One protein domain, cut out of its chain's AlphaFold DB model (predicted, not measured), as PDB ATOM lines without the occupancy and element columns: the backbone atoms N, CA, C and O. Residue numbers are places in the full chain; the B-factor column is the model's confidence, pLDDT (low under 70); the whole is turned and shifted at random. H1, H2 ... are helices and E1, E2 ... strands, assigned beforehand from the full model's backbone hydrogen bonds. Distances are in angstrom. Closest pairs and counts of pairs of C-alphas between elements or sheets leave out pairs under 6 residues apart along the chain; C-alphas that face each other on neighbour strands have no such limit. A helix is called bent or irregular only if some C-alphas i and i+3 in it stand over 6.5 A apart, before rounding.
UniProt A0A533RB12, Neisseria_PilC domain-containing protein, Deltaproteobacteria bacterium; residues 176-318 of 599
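This is residues 176 to 318 of the 599 residues of the protein "Neisseria_PilC domain-containing protein" of Deltaproteobacteria bacterium (UniProt A0A533RB12). Two four-stranded sheets, E1 to E4 and E5 to E8, lie partly face to face as a flat sandwich, their strands crossing at 33 degrees. The short helix H1 follows the first sheet and packs at one end of the second, and long loops run out from the sheets. The printed part has 143 residues, with eight named strands and one named helix in the order E1 E2 E3 E4 H1 E5 E6 E7 E8; each sheet is an antiparallel meander, each strand the neighbour of the one before. The class is mostly strand, though under half of the residues are in named elements. The whole is compact, with a radius of gyration of the C-alphas of 16.2 A and spans of 47 by 42 by 19 A.

The first sheet runs E1, residues 181 to 183, E2, residues 197 to 202, E3, residues 208 to 216, and E4, residues 231 to 236. In it N 181 and O 200 are 2.9 A apart, N 199 and O 211 2.8 A, and N 210 and O 233 2.9 A, each within hydrogen-bond range. E3 bends by 53 degrees at residue 213. The second sheet runs E5, residues 265 to 271, E6, residues 280 to 291, E7, residues 296 to 303, and E8, residues 311 to 316. Its pairs within hydrogen-bond range include N 269 and O 282, 2.8 A, N 289 and O 298, 2.9 A, and N 301 and O 314, 2.9 A. The closest C-alphas of E1 and E5 are those of Ala 181 and Ala 265, 6.6 A apart. E4 and E6 are apart. H1, residues 238 to 246, is on the second sheet at a height over the sheet of 10.2 A, over E7 and only just over E6, with 3 of its C-alphas falling there. It is irregular, with C-alphas 242 and 245 7.1 A apart; 1 of 5 O i to N i+4 pairs and 4 of 6 O i to N i+3 pairs are within range.

E1 begins at C-alpha 181, (28.233, 28.745, 13.253). E3 is 22.4 A from first to last C-alpha and E2 17.0 A. H1 begins at C-alpha 238, (47.736, 32.310, 21.550), and is 15.2 A long. E6 is the longest strand, 33.7 A, and E7 is 23.9 A. E8 ends at C-alpha 316, (42.438, 28.496, 28.449).

The C-alphas farthest apart are those of Gly 253 and Gly 277, 50.5 A. The printed part has no cut. The links E1 to E2, E3 to E4 and H1 to E5 are long. Mean pLDDT of the printed part is 92.7; residue 252 is under 70.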
ATOM      1  N   SER A 176      37.585  20.548   7.998       92.00
ATOM      2  CA  SER A 176      37.342  19.104   8.141       92.00
ATOM      3  C   SER A 176      36.645  18.731   9.452       92.00
ATOM      4  O   SER A 176      35.946  17.719   9.523       92.00
ATOM      5  N   ARG A 177      36.803  19.528  10.519       92.56
ATOM      6  CA  ARG A 177      36.249  19.201  11.851       92.56
ATOM      7  C   ARG A 177      35.580  20.360  12.579       92.56
ATOM      8  O   ARG A 177      35.243  20.212  13.752       92.56
ATOM      9  N   SER A 178      35.340  21.475  11.897       95.31
ATOM     10  CA  SER A 178      34.584  22.604  12.434       95.31
ATOM     11  C   SER A 178      33.306  22.804  11.634       95.31
ATOM     12  O   SER A 178      33.343  23.308  10.517       95.31
ATOM     13  N   SER A 179      32.161  22.451  12.216       93.31
ATOM     14  CA  SER A 179      30.874  22.834  11.616       93.31
ATOM     15  C   SER A 179      30.681  24.342  11.789       93.31
ATOM     16  O   SER A 179      30.912  24.825  12.898       93.31
ATOM     17  N   PRO A 180      30.336  25.100  10.735       95.00
ATOM     18  CA  PRO A 180      30.224  26.548  10.831       95.00
ATOM     19  C   PRO A 180      29.090  26.966  11.774       95.00
ATOM     20  O   PRO A 180      28.067  26.293  11.873       95.00
ATOM     21  N   ALA A 181      29.254  28.114  12.426       95.44
ATOM     22  CA  ALA A 181      28.233  28.745  13.253       95.44
ATOM     23  C   ALA A 181      27.806  30.076  12.634       95.44
ATOM     24  O   ALA A 181      28.651  30.913  12.324       95.44
ATOM     25  N   LEU A 182      26.503  30.285  12.450       94.62
ATOM     26  CA  LEU A 182      25.950  31.493  11.841       94.62
ATOM     27  C   LEU A 182      25.417  32.434  12.923       94.62
ATOM     28  O   LEU A 182      24.525  32.063  13.683       94.62
ATOM     29  N   ALA A 183      25.919  33.666  12.962       93.38
ATOM     30  CA  ALA A 183      25.411  34.716  13.837       93.38
ATOM     31  C   ALA A 183      24.838  35.863  13.007       93.38
ATOM     32  O   ALA A 183      25.541  36.485  12.215       93.38
ATOM     33  N   GLY A 184      23.554  36.152  13.204       90.44
ATOM     34  CA  GLY A 184      22.856  37.277  12.586       90.44
ATOM     35  C   GLY A 184      22.413  38.303  13.617       90.44
ATOM     36  O   GLY A 184      22.988  38.420  14.696       90.44
ATOM     37  N   GLY A 185      21.377  39.059  13.289       86.75
ATOM     38  CA  GLY A 185      20.873  40.148  14.108       86.75
ATOM     39  C   GLY A 185      20.328  39.654  15.442       86.75
ATOM     40  O   GLY A 185      19.656  38.630  15.507       86.75
ATOM     41  N   SER A 186      20.588  40.418  16.498       87.19
ATOM     42  CA  SER A 186      20.102  40.152  17.852       87.19
ATOM     43  C   SER A 186      19.094  41.214  18.295       87.19
ATOM     44  O   SER A 186      19.258  42.408  18.036       87.19
ATOM     45  N   LEU A 187      18.031  40.782  18.980       87.06
ATOM     46  CA  LEU A 187      17.087  41.680  19.655       87.06
ATOM     47  C   LEU A 187      17.526  42.042  21.080       87.06
ATOM     48  O   LEU A 187      16.925  42.937  21.674       87.06
ATOM     49  N   LEU A 188      18.518  41.331  21.616       84.94
ATOM     50  CA  LEU A 188      18.941  41.383  23.011       84.94
ATOM     51  C   LEU A 188      20.205  42.231  23.168       84.94
ATOM     52  O   LEU A 188      20.235  43.151  23.984       84.94
ATOM     53  N   ALA A 189      21.224  41.961  22.349       83.69
ATOM     54  CA  ALA A 189      22.492  42.673  22.378       83.69
ATOM     55  C   ALA A 189      22.349  44.111  21.853       83.69
ATOM     56  O   ALA A 189      21.656  44.378  20.862       83.69
ATOM     57  N   ALA A 190      23.023  45.058  22.510       81.38
ATOM     58  CA  ALA A 190      23.004  46.462  22.110       81.38
ATOM     59  C   ALA A 190      23.534  46.628  20.674       81.38
ATOM     60  O   ALA A 190      24.583  46.098  20.325       81.38
ATOM     61  N   GLY A 191      22.788  47.334  19.816       81.06
ATOM     62  CA  GLY A 191      23.124  47.465  18.389       81.06
ATOM     63  C   GLY A 191      22.907  46.195  17.550       81.06
ATOM     64  O   GLY A 191      23.004  46.252  16.325       81.06
ATOM     65  N   GLY A 192      22.512  45.075  18.168       80.75
ATOM     66  CA  GLY A 192      22.395  43.767  17.523       80.75
ATOM     67  C   GLY A 192      21.408  43.714  16.357       80.75
ATOM     68  O   GLY A 192      21.595  42.922  15.439       80.75
ATOM     69  N   ARG A 193      20.385  44.579  16.320       84.38
ATOM     70  CA  ARG A 193      19.395  44.604  15.222       84.38
ATOM     71  C   ARG A 193      20.008  44.963  13.871       84.38
ATOM     72  O   ARG A 193      19.525  44.493  12.849       84.38
ATOM     73  N   GLY A 194      21.034  45.812  13.880       87.19
ATOM     74  CA  GLY A 194      21.747  46.260  12.683       87.19
ATOM     75  C   GLY A 194      22.921  45.361  12.300       87.19
ATOM     76  O   GLY A 194      23.666  45.705  11.389       87.19
ATOM     77  N   ARG A 195      23.125  44.246  13.009       91.00
ATOM     78  CA  ARG A 195      24.298  43.395  12.829       91.00
ATOM     79  C   ARG A 195      24.222  42.597  11.526       91.00
ATOM     80  O   ARG A 195      23.223  41.922  11.255       91.00
ATOM     81  N   ASP A 196      25.308  42.663  10.760       93.62
ATOM     82  CA  ASP A 196      25.553  41.805   9.599       93.62
ATOM     83  C   ASP A 196      25.588  40.332   9.996       93.62
ATOM     84  O   ASP A 196      25.988  39.981  11.102       93.62
ATOM     85  N   GLN A 197      25.202  39.464   9.073       94.62
ATOM     86  CA  GLN A 197      25.262  38.035   9.298       94.62
ATOM     87  C   GLN A 197      26.671  37.517   9.008       94.62
ATOM     88  O   GLN A 197      27.228  37.796   7.945       94.62
ATOM     89  N   VAL A 198      27.253  36.770   9.945       96.88
ATOM     90  CA  VAL A 198      28.631  36.268   9.876       96.88
ATOM     91  C   VAL A 198      28.665  34.783  10.209       96.88
ATOM     92  O   VAL A 198      28.019  34.332  11.151       96.88
ATOM     93  N   LEU A 199      29.427  34.031   9.420       97.94
ATOM     94  CA  LEU A 199      29.780  32.644   9.687       97.94
ATOM     95  C   LEU A 199      31.117  32.590  10.406       97.94
ATOM     96  O   LEU A 199      32.086  33.211   9.972       97.94
ATOM     97  N   TYR A 200      31.177  31.786  11.455       98.50
ATOM     98  CA  TYR A 200      32.402  31.475  12.165       98.50
ATOM     99  C   TYR A 200      32.758  30.016  11.959       98.50
ATOM    100  O   TYR A 200      31.934  29.133  12.201       98.50
ATOM    101  N   VAL A 201      33.979  29.759  11.508       98.38
ATOM    102  CA  VAL A 201      34.440  28.402  11.218       98.38
ATOM    103  C   VAL A 201      35.922  28.267  11.526       98.38
ATOM    104  O   VAL A 201      36.712  29.150  11.208       98.38
ATOM    105  N   GLY A 202      36.294  27.189  12.200       98.06
ATOM    106  CA  GLY A 202      37.678  26.803  12.416       98.06
ATOM    107  C   GLY A 202      38.248  26.008  11.244       98.06
ATOM    108  O   GLY A 202      37.505  25.366  10.498       98.06
ATOM    109  N   ALA A 203      39.566  26.047  11.081       96.62
ATOM    110  CA  ALA A 203      40.253  25.328  10.017       96.62
ATOM    111  C   ALA A 203      41.572  24.688  10.478       96.62
ATOM    112  O   ALA A 203      42.125  24.981  11.549       96.62
ATOM    113  N   GLU A 204      42.098  23.804   9.628       95.19
ATOM    114  CA  GLU A 204      43.372  23.099   9.830       95.19
ATOM    115  C   GLU A 204      44.609  24.009   9.783       95.19
ATOM    116  O   GLU A 204      45.704  23.578  10.141       95.19
ATOM    117  N   ASP A 205      44.469  25.273   9.376       93.94
ATOM    118  CA  ASP A 205      45.542  26.268   9.473       93.94
ATOM    119  C   ASP A 205      45.739  26.797  10.911       93.94
ATOM    120  O   ASP A 205      46.757  27.437  11.196       93.94
ATOM    121  N   GLY A 206      44.838  26.440  11.835       96.25
ATOM    122  CA  GLY A 206      44.858  26.862  13.234       96.25
ATOM    123  C   GLY A 206      44.113  28.171  13.487       96.25
ATOM    124  O   GLY A 206      44.287  28.759  14.556       96.25
ATOM    125  N   LEU A 207      43.309  28.637  12.528       98.00
ATOM    126  CA  LEU A 207      42.557  29.881  12.615       98.00
ATOM    127  C   LEU A 207      41.055  29.631  12.788       98.00
ATOM    128  O   LEU A 207      40.482  28.696  12.231       98.00
ATOM    129  N   LEU A 208      40.407  30.511  13.553       98.62
ATOM    130  CA  LEU A 208      38.972  30.751  13.465       98.62
ATOM    131  C   LEU A 208      38.740  31.878  12.458       98.62
ATOM    132  O   LEU A 208      39.204  32.995  12.680       98.62
ATOM    133  N   HIS A 209      37.983  31.614  11.405       98.38
ATOM    134  CA  HIS A 209      37.643  32.569  10.356       98.38
ATOM    135  C   HIS A 209      36.257  33.167  10.593       98.38
ATOM    136  O   HIS A 209      35.305  32.430  10.850       98.38
ATOM    137  N   ALA A 210      36.133  34.488  10.456       97.94
ATOM    138  CA  ALA A 210      34.858  35.198  10.423       97.94
ATOM    139  C   ALA A 210      34.541  35.617   8.983       97.94
ATOM    140  O   ALA A 210      35.161  36.535   8.443       97.94
ATOM    141  N   ILE A 211      33.582  34.947   8.351       97.75
ATOM    142  CA  ILE A 211      33.200  35.154   6.952       97.75
ATOM    143  C   ILE A 211      31.870  35.900   6.891       97.75
ATOM    144  O   ILE A 211      30.876  35.463   7.472       97.75
ATOM    145  N   LEU A 212      31.824  37.021   6.175       96.62
ATOM    146  CA  LEU A 212      30.589  37.781   5.995       96.62
ATOM    147  C   LEU A 212      29.588  36.968   5.160       96.62
ATOM    148  O   LEU A 212      29.835  36.697   3.989       96.62
ATOM    149  N   ALA A 213      28.451  36.600   5.744       95.38
ATOM    150  CA  ALA A 213      27.427  35.787   5.088       95.38
ATOM    151  C   ALA A 213      26.297  36.617   4.459       95.38
ATOM    152  O   ALA A 213      25.696  36.197   3.468       95.38
ATOM    153  N   GLY A 214      26.010  37.791   5.025       93.81
ATOM    154  CA  GLY A 214      24.977  38.695   4.529       93.81
ATOM    155  C   GLY A 214      25.070  40.083   5.152       93.81
ATOM    156  O   GLY A 214      25.336  40.231   6.347       93.81
ATOM    157  N   ARG A 215      24.831  41.122   4.352       93.12
ATOM    158  CA  ARG A 215      24.800  42.514   4.823       93.12
ATOM    159  C   ARG A 215      23.417  42.867   5.334       93.12
ATOM    160  O   ARG A 215      22.425  42.585   4.669       93.12
ATOM    161  N   ARG A 216      23.327  43.486   6.509       91.56
ATOM    162  CA  ARG A 216      22.031  43.875   7.062       91.56
ATOM    163  C   ARG A 216      21.440  45.037   6.264       91.56
ATOM    164  O   ARG A 216      22.069  46.083   6.123       91.56
ATOM    165  N   THR A 217      20.207  44.870   5.800       89.81
ATOM    166  CA  THR A 217      19.405  45.905   5.137       89.81
ATOM    167  C   THR A 217      18.125  46.190   5.935       89.81
ATOM    168  O   THR A 217      17.906  45.635   7.020       89.81
ATOM    169  N   ALA A 218      17.284  47.095   5.424       85.06
ATOM    170  CA  ALA A 218      15.968  47.360   6.005       85.06
ATOM    171  C   ALA A 218      15.027  46.146   5.891       85.06
ATOM    172  O   ALA A 218      14.240  45.907   6.806       85.06
ATOM    173  N   ASP A 219      15.162  45.373   4.810       83.19
ATOM    174  CA  ASP A 219      14.234  44.301   4.434       83.19
ATOM    175  C   ASP A 219      14.730  42.899   4.825       83.19
ATOM    176  O   ASP A 219      13.987  41.931   4.707       83.19
ATOM    177  N   GLY A 220      15.969  42.769   5.311       86.88
ATOM    178  CA  GLY A 220      16.554  41.480   5.678       86.88
ATOM    179  C   GLY A 220      18.067  41.467   5.514       86.88
ATOM    180  O   GLY A 220      18.741  42.445   5.854       86.88
ATOM    181  N   TYR A 221      18.600  40.358   5.010       90.62
ATOM    182  CA  TYR A 221      20.008  40.224   4.659       90.62
ATOM    183  C   TYR A 221      20.197  40.239   3.141       90.62
ATOM    184  O   TYR A 221      19.545  39.506   2.407       90.62
ATOM    185  N   ASP A 222      21.115  41.078   2.663       91.94
ATOM    186  CA  ASP A 222      21.632  40.984   1.301       91.94
ATOM    187  C   ASP A 222      22.832  40.030   1.292       91.94
ATOM    188  O   ASP A 222      23.947  40.395   1.674       91.94
ATOM    189  N   HIS A 223      22.583  38.791   0.872       90.44
ATOM    190  CA  HIS A 223      23.591  37.735   0.744       90.44
ATOM    191  C   HIS A 223      24.381  37.792  -0.571       90.44
ATOM    192  O   HIS A 223      25.351  37.048  -0.744       90.44
ATOM    193  N   ALA A 224      23.955  38.644  -1.507       87.44
ATOM    194  CA  ALA A 224      24.584  38.832  -2.808       87.44
ATOM    195  C   ALA A 224      25.511  40.058  -2.842       87.44
ATOM    196  O   ALA A 224      26.189  40.272  -3.851       87.44
ATOM    197  N   ALA A 225      25.575  40.836  -1.754       90.88
ATOM    198  CA  ALA A 225      26.483  41.968  -1.638       90.88
ATOM    199  C   ALA A 225      27.933  41.554  -1.991       90.88
ATOM    200  O   ALA A 225      28.362  40.457  -1.607       90.88
ATOM    201  N   PRO A 226      28.708  42.395  -2.709       89.75
ATOM    202  CA  PRO A 226      30.036  42.031  -3.214       89.75
ATOM    203  C   PRO A 226      31.016  41.546  -2.141       89.75
ATOM    204  O   PRO A 226      31.886  40.728  -2.430       89.75
ATOM    205  N   GLU A 227      30.870  42.028  -0.907       90.75
ATOM    206  CA  GLU A 227      31.723  41.669   0.223       90.75
ATOM    207  C   GLU A 227      31.371  40.308   0.848       90.75
ATOM    208  O   GLU A 227      32.181  39.765   1.599       90.75
ATOM    209  N   CYS A 228      30.187  39.744   0.570       94.44
ATOM    210  CA  CYS A 228      29.785  38.442   1.114       94.44
ATOM    211  C   CYS A 228      30.737  37.330   0.648       94.44
ATOM    212  O   CYS A 228      31.337  37.407  -0.422       94.44
ATOM    213  N   GLY A 229      30.934  36.309   1.472       95.25
ATOM    214  CA  GLY A 229      31.991  35.312   1.300       95.25
ATOM    215  C   GLY A 229      33.404  35.834   1.594       95.25
ATOM    216  O   GLY A 229      34.332  35.039   1.637       95.25
ATOM    217  N   GLY A 230      33.600  37.137   1.821       95.06
ATOM    218  CA  GLY A 230      34.882  37.692   2.251       95.06
ATOM    219  C   GLY A 230      35.157  37.456   3.739       95.06
ATOM    220  O   GLY A 230      34.255  37.546   4.577       95.06
ATOM    221  N   GLU A 231      36.419  37.189   4.078       95.44
ATOM    222  CA  GLU A 231      36.892  37.110   5.466       95.44
ATOM    223  C   GLU A 231      36.987  38.522   6.069       95.44
ATOM    224  O   GLU A 231      37.724  39.374   5.570       95.44
ATOM    225  N   LEU A 232      36.242  38.770   7.152       94.81
ATOM    226  CA  LEU A 232      36.323  40.006   7.936       94.81
ATOM    227  C   LEU A 232      37.612  40.033   8.759       94.81
ATOM    228  O   LEU A 232      38.318  41.041   8.795       94.81
ATOM    229  N   TRP A 233      37.898  38.913   9.417       96.12
ATOM    230  CA  TRP A 233      39.088  38.685  10.219       96.12
ATOM    231  C   TRP A 233      39.261  37.197  10.528       96.12
ATOM    232  O   TRP A 233      38.331  36.401  10.376       96.12
ATOM    233  N   ALA A 234      40.445  36.839  11.020       97.38
ATOM    234  CA  ALA A 234      40.738  35.539  11.592       97.38
ATOM    235  C   ALA A 234      41.425  35.660  12.960       97.38
ATOM    236  O   ALA A 234      42.289  36.517  13.173       97.38
ATOM    237  N   TYR A 235      41.058  34.772  13.880       98.50
ATOM    238  CA  TYR A 235      41.656  34.670  15.205       98.50
ATOM    239  C   TYR A 235      42.521  33.416  15.320       98.50
ATOM    240  O   TYR A 235      42.081  32.312  15.012       98.50
ATOM    241  N   LEU A 236      43.744  33.602  15.808       98.44
ATOM    242  CA  LEU A 236      44.692  32.550  16.145       98.44
ATOM    243  C   LEU A 236      44.818  32.458  17.674       98.44
ATOM    244  O   LEU A 236      45.410  33.370  18.270       98.44
ATOM    245  N   PRO A 237      44.326  31.387  18.321       97.81
ATOM    246  CA  PRO A 237      44.522  31.200  19.755       97.81
ATOM    247  C   PRO A 237      46.012  31.246  20.127       97.81
ATOM    248  O   PRO A 237      46.857  30.610  19.487       97.81
ATOM    249  N   GLY A 238      46.355  32.032  21.147       96.75
ATOM    250  CA  GLY A 238      47.736  32.310  21.550       96.75
ATOM    251  C   GLY A 238      48.488  31.064  22.021       96.75
ATOM    252  O   GLY A 238      49.693  30.939  21.800       96.75
ATOM    253  N   SER A 239      47.778  30.091  22.590       94.88
ATOM    254  CA  SER A 239      48.322  28.799  23.029       94.88
ATOM    255  C   SER A 239      48.810  27.934  21.867       94.88
ATOM    256  O   SER A 239      49.580  27.001  22.090       94.88
ATOM    257  N   LEU A 240      48.398  28.235  20.629       97.38
ATOM    258  CA  LEU A 240      48.854  27.523  19.434       97.38
ATOM    259  C   LEU A 240      50.179  28.070  18.890       97.38
ATOM    260  O   LEU A 240      50.863  27.351  18.161       97.38
ATOM    261  N   LEU A 241      50.580  29.297  19.263       97.31
ATOM    262  CA  LEU A 241      51.780  29.971  18.741       97.31
ATOM    263  C   LEU A 241      53.050  29.096  18.773       97.31
ATOM    264  O   LEU A 241      53.713  29.016  17.734       97.31
ATOM    265  N   PRO A 242      53.372  28.372  19.867       96.38
ATOM    266  CA  PRO A 242      54.599  27.570  19.931       96.38
ATOM    267  C   PRO A 242      54.636  26.401  18.941       96.38
ATOM    268  O   PRO A 242      55.708  25.878  18.634       96.38
ATOM    269  N   TYR A 243      53.476  25.980  18.438       96.50
ATOM    270  CA  TYR A 243      53.317  24.781  17.618       96.50
ATOM    271  C   TYR A 243      53.188  25.090  16.123       96.50
ATOM    272  O   TYR A 243      53.262  24.178  15.299       96.50
ATOM    273  N   LEU A 244      53.060  26.368  15.747       95.62
ATOM    274  CA  LEU A 244      52.884  26.786  14.352       95.62
ATOM    275  C   LEU A 244      54.076  26.452  13.458       95.62
ATOM    276  O   LEU A 244      53.894  26.231  12.266       95.62
ATOM    277  N   SER A 245      55.284  26.356  14.015       92.25
ATOM    278  CA  SER A 245      56.470  25.914  13.267       92.25
ATOM    279  C   SER A 245      56.342  24.482  12.728       92.25
ATOM    280  O   SER A 245      57.033  24.119  11.776       92.25
ATOM    281  N   GLY A 246      55.447  23.676  13.309       92.62
ATOM    282  CA  GLY A 246      55.113  22.337  12.836       92.62
ATOM    283  C   GLY A 246      54.063  22.299  11.725       92.62
ATOM    284  O   GLY A 246      53.852  21.219  11.175       92.62
ATOM    285  N   GLN A 247      53.406  23.419  11.393       92.44
ATOM    286  CA  GLN A 247      52.357  23.432  10.372       92.44
ATOM    287  C   GLN A 247      52.931  23.126   8.980       92.44
ATOM    288  O   GLN A 247      53.912  23.751   8.560       92.44
ATOM    289  N   PRO A 248      52.327  22.199   8.222       89.62
ATOM    290  CA  PRO A 248      52.886  21.704   6.971       89.62
ATOM    291  C   PRO A 248      52.513  22.583   5.766       89.62
ATOM    292  O   PRO A 248      52.078  22.096   4.727       89.62
ATOM    293  N   PHE A 249      52.704  23.896   5.879       84.50
ATOM    294  CA  PHE A 249      52.254  24.859   4.871       84.50
ATOM    295  C   PHE A 249      52.818  24.641   3.458       84.50
ATOM    296  O   PHE A 249      52.130  24.931   2.484       84.50
ATOM    297  N   ASP A 250      54.045  24.122   3.349       80.81
ATOM    298  CA  ASP A 250      54.690  23.774   2.073       80.81
ATOM    299  C   ASP A 250      54.687  22.247   1.806       80.81
ATOM    300  O   ASP A 250      55.336  21.773   0.874       80.81
ATOM    301  N   ARG A 251      53.999  21.458   2.644       82.12
ATOM    302  CA  ARG A 251      53.904  19.986   2.568       82.12
ATOM    303  C   ARG A 251      52.459  19.525   2.815       82.12
ATOM    304  O   ARG A 251      52.212  18.815   3.785       82.12
ATOM    305  N   PRO A 252      51.493  19.914   1.970       69.12
ATOM    306  CA  PRO A 252      50.072  19.824   2.306       69.12
ATOM    307  C   PRO A 252      49.565  18.399   2.606       69.12
ATOM    308  O   PRO A 252      48.622  18.243   3.374       69.12
ATOM    309  N   GLY A 253      50.233  17.344   2.120       77.81
ATOM    310  CA  GLY A 253      49.892  15.960   2.481       77.81
ATOM    311  C   GLY A 253      50.110  15.603   3.962       77.81
ATOM    312  O   GLY A 253      49.456  14.693   4.478       77.81
ATOM    313  N   ASP A 254      50.980  16.320   4.675       87.50
ATOM    314  CA  ASP A 254      51.293  16.028   6.075       87.50
ATOM    315  C   ASP A 254      50.166  16.476   7.018       87.50
ATOM    316  O   ASP A 254      49.390  17.379   6.714       87.50
ATOM    317  N   ALA A 255      50.063  15.836   8.184       88.12
ATOM    318  CA  ALA A 255      49.067  16.204   9.188       88.12
ATOM    319  C   ALA A 255      49.346  17.602   9.781       88.12
ATOM    320  O   ALA A 255      50.515  17.917  10.047       88.12
ATOM    321  N   PRO A 256      48.305  18.417  10.039       92.56
ATOM    322  CA  PRO A 256      48.467  19.701  10.705       92.56
ATOM    323  C   PRO A 256      49.052  19.515  12.110       92.56
ATOM    324  O   PRO A 256      48.877  18.483  12.757       92.56
ATOM    325  N   ALA A 257      49.781  20.521  12.589       95.62
ATOM    326  CA  ALA A 257      50.290  20.551  13.958       95.62
ATOM    327  C   ALA A 257      49.247  21.087  14.946       95.62
ATOM    328  O   ALA A 257      49.242  20.695  16.116       95.62
ATOM    329  N   VAL A 258      48.382  21.981  14.469       96.88
ATOM    330  CA  VAL A 258      47.307  22.612  15.231       96.88
ATOM    331  C   VAL A 258      46.055  22.722  14.371       96.88
ATOM    332  O   VAL A 258      46.153  22.809  13.152       96.88
ATOM    333  N   HIS A 259      44.891  22.755  15.006       95.94
ATOM    334  CA  HIS A 259      43.603  22.887  14.329       95.94
ATOM    335  C   HIS A 259      42.642  23.637  15.251       95.94
ATOM    336  O   HIS A 259      42.558  23.305  16.429       95.94
ATOM    337  N   VAL A 260      41.914  24.631  14.746       98.00
ATOM    338  CA  VAL A 260      40.707  25.129  15.428       98.00
ATOM    339  C   VAL A 260      39.549  24.217  15.029       98.00
ATOM    340  O   VAL A 260      39.019  24.337  13.929       98.00
ATOM    341  N   ASP A 261      39.224  23.240  15.872       92.56
ATOM    342  CA  ASP A 261      38.231  22.204  15.585       92.56
ATOM    343  C   ASP A 261      37.028  22.241  16.532       92.56
ATOM    344  O   ASP A 261      36.992  22.992  17.503       92.56
ATOM    345  N   GLY A 262      36.011  21.431  16.227       91.25
ATOM    346  CA  GLY A 262      34.713  21.458  16.893       91.25
ATOM    347  C   GLY A 262      33.784  22.529  16.320       91.25
ATOM    348  O   GLY A 262      34.217  23.456  15.645       91.25
ATOM    349  N   ALA A 263      32.479  22.390  16.552       91.50
ATOM    350  CA  ALA A 263      31.507  23.409  16.172       91.50
ATOM    351  C   ALA A 263      31.625  24.617  17.123       91.50
ATOM    352  O   ALA A 263      31.430  24.433  18.333       91.50
ATOM    353  N   PRO A 264      31.930  25.835  16.630       95.75
ATOM    354  CA  PRO A 264      31.858  27.030  17.455       95.75
ATOM    355  C   PRO A 264      30.430  27.221  17.975       95.75
ATOM    356  O   PRO A 264      29.459  27.002  17.253       95.75
ATOM    357  N   ALA A 265      30.293  27.641  19.227       96.56
ATOM    358  CA  ALA A 265      29.004  27.996  19.806       96.56
ATOM    359  C   ALA A 265      28.867  29.516  19.817       96.56
ATOM    360  O   ALA A 265      29.787  30.195  20.265       96.56
ATOM    361  N   VAL A 266      27.743  30.054  19.347       95.62
ATOM    362  CA  VAL A 266      27.474  31.496  19.375       95.62
ATOM    363  C   VAL A 266      26.103  31.767  19.970       95.62
ATOM    364  O   VAL A 266      25.114  31.165  19.555       95.62
ATOM    365  N   ASP A 267      26.054  32.640  20.972       93.06
ATOM    366  CA  ASP A 267      24.833  32.894  21.732       93.06
ATOM    367  C   ASP A 267      24.831  34.301  22.360       93.06
ATOM    368  O   ASP A 267      25.889  34.865  22.645       93.06
ATOM    369  N   ASP A 268      23.646  34.868  22.585       92.31
ATOM    370  CA  ASP A 268      23.465  36.088  23.363       92.31
ATOM    371  C   ASP A 268      23.424  35.740  24.854       92.31
ATOM    372  O   ASP A 268      22.490  35.131  25.372       92.31
ATOM    373  N   LEU A 269      24.436  36.168  25.588       91.12
ATOM    374  CA  LEU A 269      24.558  35.932  27.015       91.12
ATOM    375  C   LEU A 269      24.426  37.264  27.747       91.12
ATOM    376  O   LEU A 269      24.976  38.276  27.319       91.12
ATOM    377  N   PHE A 270      23.711  37.272  28.868       90.00
ATOM    378  CA  PHE A 270      23.589  38.453  29.713       90.00
ATOM    379  C   PHE A 270      24.420  38.254  30.971       90.00
ATOM    380  O   PHE A 270      24.076  37.457  31.833       90.00
ATOM    381  N   PHE A 271      25.553  38.932  31.069       90.31
ATOM    382  CA  PHE A 271      26.533  38.781  32.148       90.31
ATOM    383  C   PHE A 271      27.359  40.063  32.266       90.31
ATOM    384  O   PHE A 271      27.201  40.974  31.458       90.31
ATOM    385  N   ASP A 272      28.163  40.162  33.318       89.75
ATOM    386  CA  ASP A 272      29.108  41.265  33.487       89.75
ATOM    387  C   ASP A 272      30.366  40.938  32.674       89.75
ATOM    388  O   ASP A 272      31.141  40.060  33.054       89.75
ATOM    389  N   SER A 273      30.488  41.551  31.493       86.94
ATOM    390  CA  SER A 273      31.516  41.188  30.510       86.94
ATOM    391  C   SER A 273      32.833  41.942  30.676       86.94
ATOM    392  O   SER A 273      33.852  41.520  30.126       86.94
ATOM    393  N   ASP A 274      32.829  43.046  31.422       84.31
ATOM    394  CA  ASP A 274      33.994  43.907  31.639       84.31
ATOM    395  C   ASP A 274      34.357  44.103  33.121       84.31
ATOM    396  O   ASP A 274      35.381  44.721  33.422       84.31
ATOM    397  N   GLY A 275      33.594  43.504  34.040       84.38
ATOM    398  CA  GLY A 275      33.864  43.508  35.472       84.38
ATOM    399  C   GLY A 275      33.474  44.814  36.162       84.38
ATOM    400  O   GLY A 275      33.985  45.094  37.251       84.38
ATOM    401  N   ASP A 276      32.613  45.635  35.550       87.88
ATOM    402  CA  ASP A 276      32.151  46.904  36.121       87.88
ATOM    403  C   ASP A 276      31.008  46.737  37.151       87.88
ATOM    404  O   ASP A 276      30.567  47.710  37.780       87.88
ATOM    405  N   GLY A 277      30.550  45.499  37.362       87.75
ATOM    406  CA  GLY A 277      29.446  45.137  38.245       87.75
ATOM    407  C   GLY A 277      28.064  45.235  37.592       87.75
ATOM    408  O   GLY A 277      27.054  45.050  38.283       87.75
ATOM    409  N   ARG A 278      27.973  45.537  36.291       89.75
ATOM    410  CA  ARG A 278      26.722  45.658  35.536       89.75
ATOM    411  C   ARG A 278      26.645  44.572  34.480       89.75
ATOM    412  O   ARG A 278      27.535  44.357  33.674       89.75
ATOM    413  N   ARG A 279      25.500  43.897  34.453       90.19
ATOM    414  CA  ARG A 279      25.231  42.874  33.446       90.19
ATOM    415  C   ARG A 279      24.666  43.499  32.183       90.19
ATOM    416  O   ARG A 279      23.827  44.400  32.241       90.19
ATOM    417  N   GLU A 280      25.068  42.949  31.053       91.12
ATOM    418  CA  GLU A 280      24.711  43.428  29.726       91.12
ATOM    419  C   GLU A 280      24.633  42.267  28.738       91.12
ATOM    420  O   GLU A 280      25.244  41.219  28.933       91.12
ATOM    421  N   TRP A 281      23.829  42.441  27.689       92.44
ATOM    422  CA  TRP A 281      23.696  41.440  26.638       92.44
ATOM    423  C   TRP A 281      24.879  41.540  25.684       92.44
ATOM    424  O   TRP A 281      25.074  42.577  25.042       92.44
ATOM    425  N   ARG A 282      25.615  40.440  25.560       93.50
ATOM    426  CA  ARG A 282      26.728  40.267  24.630       93.50
ATOM    427  C   ARG A 282      26.499  39.037  23.778       93.50
ATOM    428  O   ARG A 282      26.023  38.026  24.283       93.50
ATOM    429  N   THR A 283      26.888  39.093  22.514       95.50
ATOM    430  CA  THR A 283      26.947  37.896  21.675       95.50
ATOM    431  C   THR A 283      28.324  37.283  21.811       95.50
ATOM    432  O   THR A 283      29.307  37.840  21.327       95.50
ATOM    433  N   VAL A 284      28.396  36.148  22.493       96.50
ATOM    434  CA  VAL A 284      29.642  35.447  22.785       96.50
ATOM    435  C   VAL A 284      29.791  34.284  21.827       96.50
ATOM    436  O   VAL A 284      28.879  33.476  21.669       96.50
ATOM    437  N   LEU A 285      30.964  34.196  21.215       98.38
ATOM    438  CA  LEU A 285      31.414  33.043  20.465       98.38
ATOM    439  C   LEU A 285      32.411  32.249  21.303       98.38
ATOM    440  O   LEU A 285      33.392  32.809  21.781       98.38
ATOM    441  N   VAL A 286      32.202  30.943  21.427       98.62
ATOM    442  CA  VAL A 286      33.144  30.003  22.036       98.62
ATOM    443  C   VAL A 286      33.648  29.040  20.975       98.62
ATOM    444  O   VAL A 286      32.856  28.374  20.309       98.62
ATOM    445  N   GLY A 287      34.966  28.952  20.841       98.12
ATOM    446  CA  GLY A 287      35.635  28.006  19.955       98.12
ATOM    447  C   GLY A 287      36.509  27.025  20.726       98.12
ATOM    448  O   GLY A 287      36.921  27.280  21.862       98.12
ATOM    449  N   THR A 288      36.806  25.900  20.081       98.00
ATOM    450  CA  THR A 288      37.789  24.925  20.550       98.00
ATOM    451  C   THR A 288      38.923  24.783  19.542       98.00
ATOM    452  O   THR A 288      38.794  25.129  18.372       98.00
ATOM    453  N   ALA A 289      40.075  24.341  20.019       97.81
ATOM    454  CA  ALA A 289      41.234  24.047  19.197       97.81
ATOM    455  C   ALA A 289      42.008  22.872  19.782       97.81
ATOM    456  O   ALA A 289      41.884  22.564  20.966       97.81
ATOM    457  N   THR A 290      42.840  22.242  18.966       96.75
ATOM    458  CA  THR A 290      43.629  21.079  19.345       96.75
ATOM    459  C   THR A 290      45.075  21.250  18.894       96.75
ATOM    460  O   THR A 290      45.357  21.625  17.755       96.75
ATOM    461  N   ILE A 291      46.007  20.940  19.794       96.38
ATOM    462  CA  ILE A 291      47.420  20.719  19.481       96.38
ATOM    463  C   ILE A 291      47.582  19.228  19.182       96.38
ATOM    464  O   ILE A 291      47.594  18.399  20.097       96.38
ATOM    465  N   GLU A 292      47.689  18.878  17.901       93.88
ATOM    466  CA  GLU A 292      47.496  17.509  17.398       93.88
ATOM    467  C   GLU A 292      48.468  16.508  18.021       93.88
ATOM    468  O   GLU A 292      48.064  15.491  18.582       93.88
ATOM    469  N   ARG A 293      49.768  16.825  17.996       91.31
ATOM    470  CA  ARG A 293      50.815  15.929  18.516       91.31
ATOM    471  C   ARG A 293      50.684  15.632  20.003       91.31
ATOM    472  O   ARG A 293      51.202  14.615  20.455       91.31
ATOM    473  N   LEU A 294      50.060  16.535  20.752       91.62
ATOM    474  CA  LEU A 294      49.882  16.394  22.190       91.62
ATOM    475  C   LEU A 294      48.499  15.862  22.554       91.62
ATOM    476  O   LEU A 294      48.309  15.519  23.713       91.62
ATOM    477  N   ASN A 295      47.550  15.806  21.609       91.75
ATOM    478  CA  ASN A 295      46.126  15.642  21.907       91.75
ATOM    479  C   ASN A 295      45.716  16.562  23.072       91.75
ATOM    480  O   ASN A 295      45.225  16.101  24.102       91.75
ATOM    481  N   HIS A 296      46.011  17.859  22.944       94.50
ATOM    482  CA  HIS A 296      45.724  18.859  23.976       94.50
ATOM    483  C   HIS A 296      44.720  19.878  23.438       94.50
ATOM    484  O   HIS A 296      44.996  20.551  22.446       94.50
ATOM    485  N   GLY A 297      43.569  19.976  24.097       95.31
ATOM    486  CA  GLY A 297      42.469  20.874  23.780       95.31
ATOM    487  C   GLY A 297      42.640  22.273  24.372       95.31
ATOM    488  O   GLY A 297      43.059  22.458  25.515       95.31
ATOM    489  N   VAL A 298      42.271  23.272  23.588       96.00
ATOM    490  CA  VAL A 298      42.241  24.690  23.940       96.00
ATOM    491  C   VAL A 298      40.811  25.179  23.760       96.00
ATOM    492  O   VAL A 298      40.112  24.746  22.846       96.00
ATOM    493  N   ILE A 299      40.372  26.080  24.630       97.44
ATOM    494  CA  ILE A 299      39.058  26.721  24.552       97.44
ATOM    495  C   ILE A 299      39.281  28.220  24.634       97.44
ATOM    496  O   ILE A 299      40.109  28.688  25.419       97.44
ATOM    497  N   PHE A 300      38.525  28.977  23.859       97.94
ATOM    498  CA  PHE A 300      38.582  30.429  23.879       97.94
ATOM    499  C   PHE A 300      37.196  31.021  23.662       97.94
ATOM    500  O   PHE A 300      36.332  30.388  23.049       97.94
ATOM    501  N   ALA A 301      37.003  32.245  24.144       97.88
ATOM    502  CA  ALA A 301      35.776  32.997  23.944       97.88
ATOM    503  C   ALA A 301      36.052  34.405  23.420       97.88
ATOM    504  O   ALA A 301      36.915  35.124  23.924       97.88
ATOM    505  N   LEU A 302      35.276  34.804  22.420       97.62
ATOM    506  CA  LEU A 302      35.288  36.124  21.808       97.62
ATOM    507  C   LEU A 302      33.919  36.775  22.016       97.62
ATOM    508  O   LEU A 302      32.889  36.150  21.784       97.62
ATOM    509  N   ASP A 303      33.895  38.045  22.398       95.88
ATOM    510  CA  ASP A 303      32.716  38.888  22.238       95.88
ATOM    511  C   ASP A 303      32.664  39.358  20.780       95.88
ATOM    512  O   ASP A 303      33.550  40.073  20.302       95.88
ATOM    513  N   VAL A 304      31.625  38.911  20.078       95.88
ATOM    514  CA  VAL A 304      31.321  39.221  18.677       95.88
ATOM    515  C   VAL A 304      30.022  40.024  18.554       95.88
ATOM    516  O   VAL A 304      29.346  39.992  17.523       95.88
ATOM    517  N   THR A 305      29.654  40.760  19.610       94.56
ATOM    518  CA  THR A 305      28.504  41.676  19.604       94.56
ATOM    519  C   THR A 305      28.579  42.628  18.412       94.56
ATOM    520  O   THR A 305      27.607  42.731  17.663       94.56
ATOM    521  N   ASP A 306      29.748  43.243  18.198       93.12
ATOM    522  CA  ASP A 306      30.121  43.864  16.928       93.12
ATOM    523  C   ASP A 306      31.047  42.908  16.153       93.12
ATOM    524  O   ASP A 306      32.211  42.737  16.530       93.12
ATOM    525  N   PRO A 307      30.580  42.289  15.055       93.00
ATOM    526  CA  PRO A 307      31.382  41.333  14.310       93.00
ATOM    527  C   PRO A 307      32.528  41.990  13.536       93.00
ATOM    528  O   PRO A 307      33.356  41.267  12.992       93.00
ATOM    529  N   ARG A 308      32.602  43.325  13.444       92.12
ATOM    530  CA  ARG A 308      33.747  44.022  12.837       92.12
ATOM    531  C   ARG A 308      34.867  44.301  13.822       92.12
ATOM    532  O   ARG A 308      36.011  44.387  13.395       92.12
ATOM    533  N   ALA A 309      34.546  44.418  15.105       92.50
ATOM    534  CA  ALA A 309      35.487  44.748  16.165       92.50
ATOM    535  C   ALA A 309      35.391  43.722  17.310       92.50
ATOM    536  O   ALA A 309      34.958  44.063  18.415       92.50
ATOM    537  N   PRO A 310      35.771  42.453  17.061       94.56
ATOM    538  CA  PRO A 310      35.704  41.403  18.069       94.56
ATOM    539  C   PRO A 310      36.647  41.694  19.240       94.56
ATOM    540  O   PRO A 310      37.726  42.274  19.079       94.56
ATOM    541  N   ARG A 311      36.276  41.220  20.430       93.75
ATOM    542  CA  ARG A 311      37.116  41.293  21.633       93.75
ATOM    543  C   ARG A 311      37.388  39.892  22.153       93.75
ATOM    544  O   ARG A 311      36.470  39.094  22.281       93.75
ATOM    545  N   LEU A 312      38.638  39.593  22.492       95.19
ATOM    546  CA  LEU A 312      38.973  38.358  23.199       95.19
ATOM    547  C   LEU A 312      38.589  38.500  24.671       95.19
ATOM    548  O   LEU A 312      39.089  39.405  25.337       95.19
ATOM    549  N   LEU A 313      37.716  37.616  25.152       95.00
ATOM    550  CA  LEU A 313      37.346  37.541  26.563       95.00
ATOM    551  C   LEU A 313      38.407  36.744  27.320       95.00
ATOM    552  O   LEU A 313      39.058  37.254  28.229       95.00
ATOM    553  N   TRP A 314      38.640  35.507  26.886       95.44
ATOM    554  CA  TRP A 314      39.594  34.606  27.517       95.44
ATOM    555  C   TRP A 314      40.009  33.470  26.591       95.44
ATOM    556  O   TRP A 314      39.335  33.132  25.619       95.44
ATOM    557  N   GLU A 315      41.128  32.851  26.947       95.50
ATOM    558  CA  GLU A 315      41.629  31.613  26.371       95.50
ATOM    559  C   GLU A 315      42.192  30.741  27.498       95.50
ATOM    560  O   GLU A 315      42.835  31.238  28.425       95.50
ATOM    561  N   THR A 316      41.953  29.434  27.439       94.00
ATOM    562  CA  THR A 316      42.438  28.496  28.449       94.00
ATOM    563  C   THR A 316      42.742  27.123  27.861       94.00
ATOM    564  O   THR A 316      42.025  26.597  27.012       94.00
ATOM    565  N   THR A 317      43.815  26.517  28.362       92.31
ATOM    566  CA  THR A 317      44.209  25.130  28.069       92.31
ATOM    567  C   THR A 317      43.718  24.150  29.139       92.31
ATOM    568  O   THR A 317      44.041  22.963  29.076       92.31
ATOM    569  N   LEU A 318      42.994  24.658  30.153       90.75
ATOM    570  CA  LEU A 318      42.512  23.936  31.337       90.75
ATOM    571  C   LEU A 318      43.533  22.915  31.875       90.75
ATOM    572  O   LEU A 318      43.241  21.717  31.931       90.75
TER     573      LEU A 318